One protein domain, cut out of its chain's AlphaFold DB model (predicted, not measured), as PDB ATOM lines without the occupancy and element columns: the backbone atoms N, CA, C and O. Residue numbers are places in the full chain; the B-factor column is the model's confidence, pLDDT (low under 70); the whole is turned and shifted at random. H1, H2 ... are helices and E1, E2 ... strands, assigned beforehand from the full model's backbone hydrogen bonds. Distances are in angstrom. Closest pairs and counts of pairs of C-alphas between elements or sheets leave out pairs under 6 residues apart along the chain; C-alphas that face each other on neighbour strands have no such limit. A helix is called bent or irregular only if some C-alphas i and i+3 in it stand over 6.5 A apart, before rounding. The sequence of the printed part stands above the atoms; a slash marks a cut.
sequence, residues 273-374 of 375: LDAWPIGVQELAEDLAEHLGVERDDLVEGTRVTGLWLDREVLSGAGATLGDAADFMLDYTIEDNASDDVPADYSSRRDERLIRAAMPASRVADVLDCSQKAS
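This is residues 273 to 374 of the 375 residues of the protein "Alkaline phosphatase family protein" of Actinobacteria bacterium (UniProt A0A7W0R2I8). A small core is made of helices H1 and H4, crossing steeply, with the strand hairpin E1 and E2 packed on H1 and the short helices H2 and H3 gathered at one end. Short H5 and H6 lead away from the core, a long link runs back past H4, and H7 leaves as an arm whose residues 367 to 374 stick out. The printed part has 102 residues and is mostly helix, in the order H1 H2 E1 E2 H3 H4 H5 H6 H7, its two strands antiparallel. It is flat, 41 by 40 by 20 A, and only just compact, close to loose, with a radius of gyration of the C-alphas of 15.0 A.

H1, residues 280 to 291, begins at C-alpha (613.241, 639.799, 766.079) and is 16.6 A long. H2 is residues 295 to 298, E1 299 to 303 at 10.6 A, E2 306 to 309 at 9.5 A, and H3 311 to 316. H4, residues 321 to 330, starts at C-alpha (604.743, 632.804, 753.318) and is 14.5 A long. H5 is residues 333 to 336 and H6 343 to 348. H7, residues 360 to 374, is 22.3 A long and ends at C-alpha (581.677, 634.741, 768.578). H6 and H7 are irregular: C-alphas 344 and 347 are 7.5 A apart, and 361 and 364 are 7.2 A apart.

H1 touches H2; the closest C-alphas, of Ala 288 and Arg 295, are 5.0 A apart. E1 and E2 form a hairpin at 164 degrees, with N 303 and O 306 at 2.8 A and N 308 and O 301 at 2.8 A, within hydrogen-bond range. The closest C-alphas of H1 and E1, of Val 280 and Thr 302, are 6.9 A apart. H2 touches H3, closest at the C-alphas of Leu 298 and Val 313, 5.8 A. H1 touches H4 with residues 283 to 287 alone, closest at the C-alphas of Leu 287 and Ala 324, 7.1 A, at a steep tilt of 64 degrees, opposite ways. H5 and H6 are close but not clearly touching, and H7 touches no helix. Every O i to N i+4 pair is within hydrogen-bond range in H1, H3 and H4; H7 has 9 of 11, H6 0 of 2 but 2 of 3 O i to N i+3 pairs, and H2 and H5 are too short for an i+4 pair.

The two C-alphas farthest apart, of Asp 340 and Lys 372, are 43.3 A apart. The printed part has no cut. The link from H6 to H7, 11 residues, is long. Mean pLDDT of the printed part is 92.0, and residues 373 to 374 are under 70.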
ATOM      1  N   LEU A 273     608.536 641.577 783.943       88.69
ATOM      2  CA  LEU A 273     607.227 640.938 783.895       88.69
ATOM      3  C   LEU A 273     607.307 639.405 783.822       88.69
ATOM      4  O   LEU A 273     606.275 638.783 783.571       88.69
ATOM      5  N   ASP A 274     608.486 638.801 784.024       88.88
ATOM      6  CA  ASP A 274     608.708 637.365 783.776       88.88
ATOM      7  C   ASP A 274     608.291 636.971 782.338       88.88
ATOM      8  O   ASP A 274     607.645 635.951 782.085       88.88
ATOM      9  N   ALA A 275     608.606 637.833 781.368       91.19
ATOM     10  CA  ALA A 275     608.318 637.647 779.951       91.19
ATOM     11  C   ALA A 275     609.615 637.584 779.134       91.19
ATOM     12  O   ALA A 275     610.617 638.204 779.484       91.19
ATOM     13  N   TRP A 276     609.581 636.863 778.011       92.62
ATOM     14  CA  TRP A 276     610.723 636.758 777.107       92.62
ATOM     15  C   TRP A 276     610.776 637.940 776.122       92.62
ATOM     16  O   TRP A 276     609.769 638.218 775.459       92.62
ATOM     17  N   PRO A 277     611.916 638.643 775.985       91.00
ATOM     18  CA  PRO A 277     612.090 639.676 774.972       91.00
ATOM     19  C   PRO A 277     612.368 639.026 773.612       91.00
ATOM     20  O   PRO A 277     613.479 638.584 773.347       91.00
ATOM     21  N   ILE A 278     611.365 638.978 772.733       91.75
ATOM     22  CA  ILE A 278     611.520 638.363 771.406       91.75
ATOM     23  C   ILE A 278     612.577 639.126 770.592       91.75
ATOM     24  O   ILE A 278     612.349 640.256 770.145       91.75
ATOM     25  N   GLY A 279     613.723 638.488 770.366       92.19
ATOM     26  CA  GLY A 279     614.789 638.967 769.500       92.19
ATOM     27  C   GLY A 279     614.385 638.822 768.039       92.19
ATOM     28  O   GLY A 279     614.634 637.791 767.427       92.19
ATOM     29  N   VAL A 280     613.752 639.849 767.466       92.31
ATOM     30  CA  VAL A 280     613.241 639.799 766.079       92.31
ATOM     31  C   VAL A 280     614.358 639.625 765.042       92.31
ATOM     32  O   VAL A 280     614.104 639.074 763.977       92.31
ATOM     33  N   GLN A 281     615.579 640.087 765.335       92.25
ATOM     34  CA  GLN A 281     616.719 639.844 764.443       92.25
ATOM     35  C   GLN A 281     617.166 638.384 764.473       92.25
ATOM     36  O   GLN A 281     617.379 637.830 763.407       92.25
ATOM     37  N   GLU A 282     617.210 637.762 765.652       95.12
ATOM     38  CA  GLU A 282     617.506 636.330 765.783       95.12
ATOM     39  C   GLU A 282     616.458 635.493 765.042       95.12
ATOM     40  O   GLU A 282     616.789 634.704 764.172       95.12
ATOM     41  N   LEU A 283     615.170 635.789 765.257       95.69
ATOM     42  CA  LEU A 283     614.073 635.141 764.532       95.69
ATOM     43  C   LEU A 283     614.217 635.257 763.005       95.69
ATOM     44  O   LEU A 283     613.862 634.337 762.269       95.69
ATOM     45  N   ALA A 284     614.663 636.418 762.521       96.44
ATOM     46  CA  ALA A 284     614.877 636.657 761.101       96.44
ATOM     47  C   ALA A 284     616.084 635.876 760.559       96.44
ATOM     48  O   ALA A 284     616.008 635.364 759.442       96.44
ATOM     49  N   GLU A 285     617.162 635.789 761.340       96.88
ATOM     50  CA  GLU A 285     618.366 635.026 761.011       96.88
ATOM     51  C   GLU A 285     618.063 633.525 760.959       96.88
ATOM     52  O   GLU A 285     618.310 632.888 759.938       96.88
ATOM     53  N   ASP A 286     617.399 632.987 761.983       97.38
ATOM     54  CA  ASP A 286     617.052 631.566 762.061       97.38
ATOM     55  C   ASP A 286     616.086 631.143 760.956       97.38
ATOM     56  O   ASP A 286     616.188 630.041 760.412       97.38
ATOM     57  N   LEU A 287     615.145 632.019 760.582       97.94
ATOM     58  CA  LEU A 287     614.274 631.768 759.436       97.94
ATOM     59  C   LEU A 287     615.086 631.692 758.135       97.94
ATOM     60  O   LEU A 287     614.812 630.837 757.291       97.94
ATOM     61  N   ALA A 288     616.067 632.577 757.952       98.12
ATOM     62  CA  ALA A 288     616.922 632.567 756.772       98.12
ATOM     63  C   ALA A 288     617.809 631.311 756.731       98.12
ATOM     64  O   ALA A 288     617.855 630.635 755.698       98.12
ATOM     65  N   GLU A 289     618.410 630.930 757.863       97.94
ATOM     66  CA  GLU A 289     619.183 629.692 758.002       97.94
ATOM     67  C   GLU A 289     618.318 628.459 757.713       97.94
ATOM     68  O   GLU A 289     618.710 627.599 756.919       97.94
ATOM     69  N   HIS A 290     617.111 628.395 758.283       97.44
ATOM     70  CA  HIS A 290     616.158 627.308 758.054       97.44
ATOM     71  C   HIS A 290     615.833 627.118 756.566       97.44
ATOM     72  O   HIS A 290     615.679 625.990 756.089       97.44
ATOM     73  N   LEU A 291     615.743 628.223 755.825       97.88
ATOM     74  CA  LEU A 291     615.459 628.238 754.393       97.88
ATOM     75  C   LEU A 291     616.716 628.094 753.518       97.88
ATOM     76  O   LEU A 291     616.592 627.918 752.304       97.88
ATOM     77  N   GLY A 292     617.914 628.130 754.109       97.81
ATOM     78  CA  GLY A 292     619.188 628.027 753.399       97.81
ATOM     79  C   GLY A 292     619.488 629.230 752.501       97.81
ATOM     80  O   GLY A 292     620.048 629.051 751.416       97.81
ATOM     81  N   VAL A 293     619.092 630.432 752.925       98.19
ATOM     82  CA  VAL A 293     619.311 631.702 752.213       98.19
ATOM     83  C   VAL A 293     619.980 632.729 753.124       98.19
ATOM     84  O   VAL A 293     619.939 632.601 754.343       98.19
ATOM     85  N   GLU A 294     620.581 633.766 752.542       97.81
ATOM     86  CA  GLU A 294     621.127 634.880 753.322       97.81
ATOM     87  C   GLU A 294     619.988 635.748 753.875       97.81
ATOM     88  O   GLU A 294     619.035 636.086 753.164       97.81
ATOM     89  N   ARG A 295     620.093 636.154 755.144       96.81
ATOM     90  CA  ARG A 295     619.063 636.957 755.818       96.81
ATOM     91  C   ARG A 295     618.794 638.286 755.121       96.81
ATOM     92  O   ARG A 295     617.637 638.686 755.014       96.81
ATOM     93  N   ASP A 296     619.834 638.955 754.632       96.25
ATOM     94  CA  ASP A 296     619.703 640.248 753.946       96.25
ATOM     95  C   ASP A 296     619.069 640.135 752.551       96.25
ATOM     96  O   ASP A 296     618.492 641.111 752.076       96.25
ATOM     97  N   ASP A 297     619.115 638.952 751.929       96.81
ATOM     98  CA  ASP A 297     618.388 638.678 750.686       96.81
ATOM     99  C   ASP A 297     616.908 638.374 750.978       96.81
ATOM    100  O   ASP A 297     616.020 638.774 750.230       96.81
ATOM    101  N   LEU A 298     616.620 637.667 752.077       97.19
ATOM    102  CA  LEU A 298     615.260 637.252 752.430       97.19
ATOM    103  C   LEU A 298     614.432 638.359 753.102       97.19
ATOM    104  O   LEU A 298     613.230 638.457 752.857       97.19
ATOM    105  N   VAL A 299     615.025 639.139 754.008       95.56
ATOM    106  CA  VAL A 299     614.298 640.022 754.932       95.56
ATOM    107  C   VAL A 299     614.475 641.484 754.532       95.56
ATOM    108  O   VAL A 299     615.398 642.172 754.965       95.56
ATOM    109  N   GLU A 300     613.502 642.002 753.785       92.62
ATOM    110  CA  GLU A 300     613.414 643.418 753.396       92.62
ATOM    111  C   GLU A 300     613.209 644.349 754.609       92.62
ATOM    112  O   GLU A 300     613.519 645.544 754.568       92.62
ATOM    113  N   GLY A 301     612.675 643.824 755.716       89.19
ATOM    114  CA  GLY A 301     612.568 644.579 756.958       89.19
ATOM    115  C   GLY A 301     611.921 643.835 758.122       89.19
ATOM    116  O   GLY A 301     611.046 642.989 757.960       89.19
ATOM    117  N   THR A 302     612.315 644.216 759.333       90.44
ATOM    118  CA  THR A 302     611.727 643.738 760.590       90.44
ATOM    119  C   THR A 302     610.828 644.819 761.178       90.44
ATOM    120  O   THR A 302     611.302 645.924 761.465       90.44
ATOM    121  N   ARG A 303     609.538 644.532 761.362       87.31
ATOM    122  CA  ARG A 303     608.553 645.463 761.931       87.31
ATOM    123  C   ARG A 303     607.974 644.923 763.230       87.31
ATOM    124  O   ARG A 303     608.019 643.729 763.496       87.31
ATOM    125  N   VAL A 304     607.348 645.806 764.006       81.38
ATOM    126  CA  VAL A 304     606.635 645.429 765.242       81.38
ATOM    127  C   VAL A 304     605.474 644.458 764.991       81.38
ATOM    128  O   VAL A 304     605.063 643.749 765.900       81.38
ATOM    129  N   THR A 305     604.951 644.407 763.763       82.56
ATOM    130  CA  THR A 305     603.888 643.484 763.338       82.56
ATOM    131  C   THR A 305     604.399 642.192 762.700       82.56
ATOM    132  O   THR A 305     603.587 641.311 762.425       82.56
ATOM    133  N   GLY A 306     605.706 642.060 762.451       88.31
ATOM    134  CA  GLY A 306     606.303 640.867 761.852       88.31
ATOM    135  C   GLY A 306     607.392 641.161 760.820       88.31
ATOM    136  O   GLY A 306     607.943 642.261 760.752       88.31
ATOM    137  N   LEU A 307     607.700 640.153 760.005       92.81
ATOM    138  CA  LEU A 307     608.759 640.197 758.998       92.81
ATOM    139  C   LEU A 307     608.219 640.570 757.618       92.81
ATOM    140  O   LEU A 307     607.146 640.134 757.196       92.81
ATOM    141  N   TRP A 308     608.989 641.378 756.904       92.25
ATOM    142  CA  TRP A 308     608.755 641.719 755.513       92.25
ATOM    143  C   TRP A 308     609.728 640.908 754.683       92.25
ATOM    144  O   TRP A 308     610.926 641.160 754.719       92.25
ATOM    145  N   LEU A 309     609.188 639.891 754.017       94.44
ATOM    146  CA  LEU A 309     609.973 638.913 753.278       94.44
ATOM    147  C   LEU A 309     609.917 639.194 751.779       94.44
ATOM    148  O   LEU A 309     608.815 639.428 751.250       94.44
ATOM    149  N   ASP A 310     611.074 639.070 751.134       95.00
ATOM    150  CA  ASP A 310     611.213 639.042 749.687       95.00
ATOM    151  C   ASP A 310     610.575 637.751 749.158       95.00
ATOM    152  O   ASP A 310     610.909 636.626 749.544       95.00
ATOM    153  N   ARG A 311     609.586 637.916 748.280       92.88
ATOM    154  CA  ARG A 311     608.782 636.795 747.781       92.88
ATOM    155  C   ARG A 311     609.502 635.982 746.712       92.88
ATOM    156  O   ARG A 311     609.169 634.809 746.545       92.88
ATOM    157  N   GLU A 312     610.429 636.586 745.979       95.50
ATOM    158  CA  GLU A 312     611.210 635.897 744.956       95.50
ATOM    159  C   GLU A 312     612.274 635.018 745.608       95.50
ATOM    160  O   GLU A 312     612.377 633.843 745.251       95.50
ATOM    161  N   VAL A 313     612.981 635.534 746.617       97.19
ATOM    162  CA  VAL A 313     613.958 634.765 747.405       97.19
ATOM    163  C   VAL A 313     613.271 633.610 748.130       97.19
ATOM    164  O   VAL A 313     613.692 632.460 747.994       97.19
ATOM    165  N   LEU A 314     612.149 633.880 748.804       96.88
ATOM    166  CA  LEU A 314     611.365 632.852 749.493       96.88
ATOM    167  C   LEU A 314     610.893 631.745 748.534       96.88
ATOM    168  O   LEU A 314     611.055 630.557 748.814       96.88
ATOM    169  N   SER A 315     610.364 632.124 747.364       97.25
ATOM    170  CA  SER A 315     609.952 631.155 746.344       97.25
ATOM    171  C   SER A 315     611.141 630.414 745.725       97.25
ATOM    172  O   SER A 315     610.990 629.247 745.354       97.25
ATOM    173  N   GLY A 316     612.296 631.064 745.579       97.88
ATOM    174  CA  GLY A 316     613.536 630.468 745.081       97.88
ATOM    175  C   GLY A 316     614.086 629.392 746.018       97.88
ATOM    176  O   GLY A 316     614.578 628.369 745.543       97.88
ATOM    177  N   ALA A 317     613.898 629.572 747.329       97.56
ATOM    178  CA  ALA A 317     614.168 628.569 748.360       97.56
ATOM    179  C   ALA A 317     613.134 627.422 748.389       97.56
ATOM    180  O   ALA A 317     613.286 626.458 749.136       97.56
ATOM    181  N   GLY A 318     612.081 627.490 747.566       97.69
ATOM    182  CA  GLY A 318     611.016 626.486 747.529       97.69
ATOM    183  C   GLY A 318     610.014 626.593 748.680       97.69
ATOM    184  O   GLY A 318     609.287 625.630 748.922       97.69
ATOM    185  N   ALA A 319     609.956 627.741 749.359       98.00
ATOM    186  CA  ALA A 319     609.060 628.007 750.477       98.00
ATOM    187  C   ALA A 319     607.981 629.043 750.124       98.00
ATOM    188  O   ALA A 319     608.039 629.764 749.123       98.00
ATOM    189  N   THR A 320     606.958 629.113 750.965       96.81
ATOM    190  CA  THR A 320     605.858 630.072 750.888       96.81
ATOM    191  C   THR A 320     605.808 630.935 752.146       96.81
ATOM    192  O   THR A 320     606.396 630.615 753.175       96.81
ATOM    193  N   LEU A 321     605.030 632.022 752.107       96.25
ATOM    194  CA  LEU A 321     604.743 632.804 753.318       96.25
ATOM    195  C   LEU A 321     604.016 631.974 754.393       96.25
ATOM    196  O   LEU A 321     604.037 632.349 755.559       96.25
ATOM    197  N   GLY A 322     603.335 630.889 753.997       96.06
ATOM    198  CA  GLY A 322     602.731 629.939 754.929       96.06
ATOM    199  C   GLY A 322     603.796 629.151 755.681       96.06
ATOM    200  O   GLY A 322     603.741 629.109 756.899       96.06
ATOM    201  N   ASP A 323     604.807 628.645 754.975       97.50
ATOM    202  CA  ASP A 323     605.913 627.903 755.594       97.50
ATOM    203  C   ASP A 323     606.714 628.797 756.557       97.50
ATOM    204  O   ASP A 323     607.036 628.382 757.665       97.50
ATOM    205  N   ALA A 324     606.953 630.062 756.187       97.31
ATOM    206  CA  ALA A 324     607.572 631.037 757.088       97.31
ATOM    207  C   ALA A 324     606.705 631.327 758.332       97.31
ATOM    208  O   ALA A 324     607.222 631.469 759.437       97.31
ATOM    209  N   ALA A 325     605.379 631.400 758.173       96.75
ATOM    210  CA  ALA A 325     604.465 631.567 759.300       96.75
ATOM    211  C   ALA A 325     604.425 630.321 760.204       96.75
ATOM    212  O   ALA A 325     604.398 630.468 761.423       96.75
ATOM    213  N   ASP A 326     604.457 629.119 759.629       97.00
ATOM    214  CA  ASP A 326     604.503 627.857 760.372       97.00
ATOM    215  C   ASP A 326     605.810 627.742 761.171       97.00
ATOM    216  O   ASP A 326     605.767 627.416 762.356       97.00
ATOM    217  N   PHE A 327     606.948 628.127 760.578       97.75
ATOM    218  CA  PHE A 327     608.223 628.252 761.291       97.75
ATOM    219  C   PHE A 327     608.096 629.179 762.509       97.75
ATOM    220  O   PHE A 327     608.399 628.784 763.632       97.75
ATOM    221  N   MET A 328     607.560 630.389 762.312       96.56
ATOM    222  CA  MET A 328     607.346 631.355 763.396       96.56
ATOM    223  C   MET A 328     606.430 630.807 764.509       96.56
ATOM    224  O   MET A 328     606.650 631.103 765.678       96.56
ATOM    225  N   LEU A 329     605.403 630.017 764.176       97.06
ATOM    226  CA  LEU A 329     604.458 629.433 765.144       97.06
ATOM    227  C   LEU A 329     605.062 628.333 766.026       97.06
ATOM    228  O   LEU A 329     604.531 628.057 767.111       97.06
ATOM    229  N   ASP A 330     606.114 627.676 765.551       97.38
ATOM    230  CA  ASP A 330     606.830 626.638 766.289       97.38
ATOM    231  C   ASP A 330     608.052 627.184 767.045       97.38
ATOM    232  O   ASP A 330     608.541 626.500 767.938       97.38
ATOM    233  N   TYR A 331     608.461 628.423 766.766       97.38
ATOM    234  CA  TYR A 331     609.633 629.084 767.339       97.38
ATOM    235  C   TYR A 331     609.510 629.334 768.855       97.38
ATOM    236  O   TYR A 331     608.513 629.891 769.347       97.38
ATOM    237  N   THR A 332     610.526 628.910 769.608       97.44
ATOM    238  CA  THR A 332     610.528 628.844 771.077       97.44
ATOM    239  C   THR A 332     611.512 629.813 771.740       97.44
ATOM    240  O   THR A 332     612.291 630.494 771.075       97.44
ATOM    241  N   ILE A 333     611.472 629.889 773.077       96.50
ATOM    242  CA  ILE A 333     612.491 630.585 773.880       96.50
ATOM    243  C   ILE A 333     613.888 630.017 773.612       96.50
ATOM    244  O   ILE A 333     614.841 630.785 773.546       96.50
ATOM    245  N   GLU A 334     614.019 628.692 773.501       96.50
ATOM    246  CA  GLU A 334     615.317 628.059 773.258       96.50
ATOM    247  C   GLU A 334     615.880 628.412 771.883       96.50
ATOM    248  O   GLU A 334     617.068 628.696 771.800       96.50
ATOM    249  N   ASP A 335     615.031 628.474 770.856       96.25
ATOM    250  CA  ASP A 335     615.460 628.893 769.518       96.25
ATOM    251  C   ASP A 335     615.904 630.363 769.513       96.25
ATOM    252  O   ASP A 335     616.933 630.704 768.954       96.25
ATOM    253  N   ASN A 336     615.163 631.243 770.194       95.88
ATOM    254  CA  ASN A 336     615.434 632.683 770.169       95.88
ATOM    255  C   ASN A 336     616.578 633.148 771.076       95.88
ATOM    256  O   ASN A 336     616.907 634.338 771.100       95.88
ATOM    257  N   ALA A 337     617.127 632.255 771.890       93.19
ATOM    258  CA  ALA A 337     618.239 632.588 772.752       93.19
ATOM    259  C   ALA A 337     619.532 632.578 771.925       93.19
ATOM    260  O   ALA A 337     620.068 631.522 771.612       93.19
ATOM    261  N   SER A 338     620.066 633.768 771.635       78.69
ATOM    262  CA  SER A 338     621.350 633.927 770.927       78.69
ATOM    263  C   SER A 338     622.540 633.290 771.669       78.69
ATOM    264  O   SER A 338     623.595 633.056 771.087       78.69
ATOM    265  N   ASP A 339     622.380 633.049 772.975       83.00
ATOM    266  CA  ASP A 339     623.319 632.390 773.887       83.00
ATOM    267  C   ASP A 339     622.558 631.351 774.746       83.00
ATOM    268  O   ASP A 339     621.409 631.002 774.483       83.00
ATOM    269  N   ASP A 340     623.161 630.868 775.835       87.75
ATOM    270  CA  ASP A 340     622.470 630.013 776.802       87.75
ATOM    271  C   ASP A 340     621.208 630.686 777.381       87.75
ATOM    272  O   ASP A 340     621.268 631.774 777.960       87.75
ATOM    273  N   VAL A 341     620.075 629.973 777.336       89.81
ATOM    274  CA  VAL A 341     618.829 630.386 778.005       89.81
ATOM    275  C   VAL A 341     619.103 630.651 779.497       89.81
ATOM    276  O   VAL A 341     619.509 629.712 780.205       89.81
ATOM    277  N   PRO A 342     618.849 631.874 780.013       90.06
ATOM    278  CA  PRO A 342     619.111 632.213 781.406       90.06
ATOM    279  C   PRO A 342     618.395 631.275 782.381       90.06
ATOM    280  O   PRO A 342     617.321 630.740 782.094       90.06
ATOM    281  N   ALA A 343     618.979 631.085 783.568       89.88
ATOM    282  CA  ALA A 343     618.501 630.108 784.549       89.88
ATOM    283  C   ALA A 343     617.013 630.284 784.906       89.88
ATOM    284  O   ALA A 343     616.304 629.285 785.054       89.88
ATOM    285  N   ASP A 344     616.540 631.528 784.969       88.81
ATOM    286  CA  ASP A 344     615.150 631.866 785.287       88.81
ATOM    287  C   ASP A 344     614.161 631.361 784.217       88.81
ATOM    288  O   ASP A 344     613.046 630.958 784.545       88.81
ATOM    289  N   TYR A 345     614.599 631.237 782.959       91.88
ATOM    290  CA  TYR A 345     613.801 630.709 781.845       91.88
ATOM    291  C   TYR A 345     614.034 629.216 781.573       91.88
ATOM    292  O   TYR A 345     613.392 628.634 780.702       91.88
ATOM    293  N   SER A 346     614.913 628.545 782.328       90.62
ATOM    294  CA  SER A 346     615.315 627.152 782.057       90.62
ATOM    295  C   SER A 346     614.157 626.147 782.012       90.62
ATOM    296  O   SER A 346     614.220 625.171 781.271       90.62
ATOM    297  N   SER A 347     613.087 626.390 782.776       94.50
ATOM    298  CA  SER A 347     611.882 625.546 782.789       94.50
ATOM    299  C   SER A 347     610.878 625.854 781.671       94.50
ATOM    300  O   SER A 347     609.902 625.123 781.517       94.50
ATOM    301  N   ARG A 348     611.115 626.924 780.903       94.81
ATOM    302  CA  ARG A 348     610.227 627.474 779.868       94.81
ATOM    303  C   ARG A 348     610.859 627.442 778.473       94.81
ATOM    304  O   ARG A 348     610.335 628.056 777.561       94.81
ATOM    305  N   ARG A 349     611.968 626.717 778.294       96.12
ATOM    306  CA  ARG A 349     612.711 626.607 777.023       96.12
ATOM    307  C   ARG A 349     611.819 626.289 775.820       96.12
ATOM    308  O   ARG A 349     611.889 626.984 774.818       96.12
ATOM    309  N   ASP A 350     610.912 625.328 775.983       96.44
ATOM    310  CA  ASP A 350     609.979 624.890 774.934       96.44
ATOM    311  C   ASP A 350     608.759 625.825 774.750       96.44
ATOM    312  O   ASP A 350     607.809 625.497 774.031       96.44
ATOM    313  N   GLU A 351     608.702 626.961 775.455       96.31
ATOM    314  CA  GLU A 351     607.593 627.907 775.340       96.31
ATOM    315  C   GLU A 351     607.639 628.613 773.987       96.31
ATOM    316  O   GLU A 351     608.612 629.282 773.645       96.31
ATOM    317  N   ARG A 352     606.550 628.485 773.224       96.88
ATOM    318  CA  ARG A 352     606.388 629.155 771.932       96.88
ATOM    319  C   ARG A 352     606.221 630.655 772.119       96.88
ATOM    320  O   ARG A 352     605.337 631.089 772.860       96.88
ATOM    321  N   LEU A 353     606.998 631.426 771.368       94.81
ATOM    322  CA  LEU A 353     607.002 632.888 771.450       94.81
ATOM    323  C   LEU A 353     605.832 633.530 770.706       94.81
ATOM    324  O   LEU A 353     605.362 634.606 771.076       94.81
ATOM    325  N   ILE A 354     605.346 632.873 769.654       94.94
ATOM    326  CA  ILE A 354     604.375 633.451 768.729       94.94
ATOM    327  C   ILE A 354     603.083 632.645 768.779       94.94
ATOM    328  O   ILE A 354     603.027 631.460 768.462       94.94
ATOM    329  N   ARG A 355     601.996 633.314 769.175       92.00
ATOM    330  CA  ARG A 355     600.670 632.687 769.272       92.00
ATOM    331  C   ARG A 355     599.942 632.613 767.931       92.00
ATOM    332  O   ARG A 355     599.086 631.748 767.754       92.00
ATOM    333  N   ALA A 356     600.236 633.548 767.032       91.19
ATOM    334  CA  ALA A 356     599.643 633.645 765.708       91.19
ATOM    335  C   ALA A 356     600.649 634.273 764.736       91.19
ATOM    336  O   ALA A 356     601.130 635.377 764.977       91.19
ATOM    337  N   ALA A 357     600.910 633.590 763.625       93.94
ATOM    338  CA  ALA A 357     601.604 634.125 762.463       93.94
ATOM    339  C   ALA A 357     600.821 633.715 761.217       93.94
ATOM    340  O   ALA A 357     600.242 632.630 761.160       93.94
ATOM    341  N   MET A 358     600.739 634.609 760.238       93.38
ATOM    342  CA  MET A 358     600.038 634.351 758.986       93.38
ATOM    343  C   MET A 358     600.506 635.325 757.906       93.38
ATOM    344  O   MET A 358     600.868 636.461 758.223       93.38
ATOM    345  N   PRO A 359     600.426 634.945 756.621       93.50
ATOM    346  CA  PRO A 359     600.598 635.901 755.539       93.50
ATOM    347  C   PRO A 359     599.576 637.037 755.665       93.50
ATOM    348  O   PRO A 359     598.390 636.776 755.879       93.50
ATOM    349  N   ALA A 360     599.998 638.287 755.451       86.88
ATOM    350  CA  ALA A 360     599.118 639.458 755.559       86.88
ATOM    351  C   ALA A 360     597.843 639.346 754.694       86.88
ATOM    352  O   ALA A 360     596.773 639.809 755.082       86.88
ATOM    353  N   SER A 361     597.919 638.652 753.552       87.38
ATOM    354  CA  SER A 361     596.775 638.392 752.668       87.38
ATOM    355  C   SER A 361     595.684 637.505 753.282       87.38
ATOM    356  O   SER A 361     594.608 637.399 752.705       87.38
ATOM    357  N   ARG A 362     595.953 636.838 754.410       89.50
ATOM    358  CA  ARG A 362     595.008 635.956 755.116       89.50
ATOM    359  C   ARG A 362     594.351 636.623 756.322       89.50
ATOM    360  O   ARG A 362     593.450 636.031 756.904       89.50
ATOM    361  N   VAL A 363     594.760 637.840 756.690       85.00
ATOM    362  CA  VAL A 363     594.235 638.532 757.879       85.00
ATOM    363  C   VAL A 363     592.717 638.718 757.791       85.00
ATOM    364  O   VAL A 363     592.021 638.419 758.755       85.00
ATOM    365  N   ALA A 364     592.189 639.119 756.629       85.06
ATOM    366  CA  ALA A 364     590.745 639.261 756.423       85.06
ATOM    367  C   ALA A 364     589.989 637.936 756.646       85.06
ATOM    368  O   ALA A 364     589.011 637.908 757.389       85.06
ATOM    369  N   ASP A 365     590.494 636.825 756.094       87.75
ATOM    370  CA  ASP A 365     589.898 635.496 756.290       87.75
ATOM    371  C   ASP A 365     589.862 635.098 757.775       87.75
ATOM    372  O   ASP A 365     588.901 634.483 758.242       87.75
ATOM    373  N   VAL A 366     590.919 635.428 758.525       84.25
ATOM    374  CA  VAL A 366     591.034 635.114 759.956       84.25
ATOM    375  C   VAL A 366     590.068 635.958 760.781       84.25
ATOM    376  O   VAL A 366     589.395 635.422 761.668       84.25
ATOM    377  N   LEU A 367     589.943 637.250 760.469       82.94
ATOM    378  CA  LEU A 367     588.978 638.133 761.124       82.94
ATOM    379  C   LEU A 367     587.541 637.650 760.884       82.94
ATOM    380  O   LEU A 367     586.796 637.484 761.851       82.94
ATOM    381  N   ASP A 368     587.189 637.303 759.644       86.69
ATOM    382  CA  ASP A 368     585.878 636.741 759.297       86.69
ATOM    383  C   ASP A 368     585.570 635.436 760.052       86.69
ATOM    384  O   ASP A 368     584.434 635.200 760.476       86.69
ATOM    385  N   CYS A 369     586.569 634.566 760.227       82.69
ATOM    386  CA  CYS A 369     586.418 633.333 761.004       82.69
ATOM    387  C   CYS A 369     586.166 633.617 762.493       82.69
ATOM    388  O   CYS A 369     585.329 632.956 763.106       82.69
ATOM    389  N   SER A 370     586.867 634.599 763.070       77.06
ATOM    390  CA  SER A 370     586.750 634.954 764.493       77.06
ATOM    391  C   SER A 370     585.378 635.537 764.854       77.06
ATOM    392  O   SER A 370     584.810 635.185 765.891       77.06
ATOM    393  N   GLN A 371     584.806 636.359 763.970       74.69
ATOM    394  CA  GLN A 371     583.474 636.939 764.153       74.69
ATOM    395  C   GLN A 371     582.394 635.852 764.151       74.69
ATOM    396  O   GLN A 371     581.579 635.799 765.063       74.69
ATOM    397  N   LYS A 372     582.467 634.900 763.211       73.75
ATOM    398  CA  LYS A 372     581.542 633.752 763.144       73.75
ATOM    399  C   LYS A 372     581.645 632.787 764.327       73.75
ATOM    400  O   LYS A 372     580.725 632.011 764.536       73.75
ATOM    401  N   ALA A 373     582.771 632.773 765.039       62.84
ATOM    402  CA  ALA A 373     582.962 631.946 766.231       62.84
ATOM    403  C   ALA A 373     582.452 632.621 767.519       62.84
ATOM    404  O   ALA A 373     582.375 631.964 768.556       62.84
ATOM    405  N   SER A 374     582.157 633.924 767.456       56.34
ATOM    406  CA  SER A 374     581.677 634.741 768.578       56.34
ATOM    407  C   SER A 374     580.150 634.931 768.578       56.34
ATOM    408  O   SER A 374     579.610 635.412 769.575       56.34
TER     409      SER A 374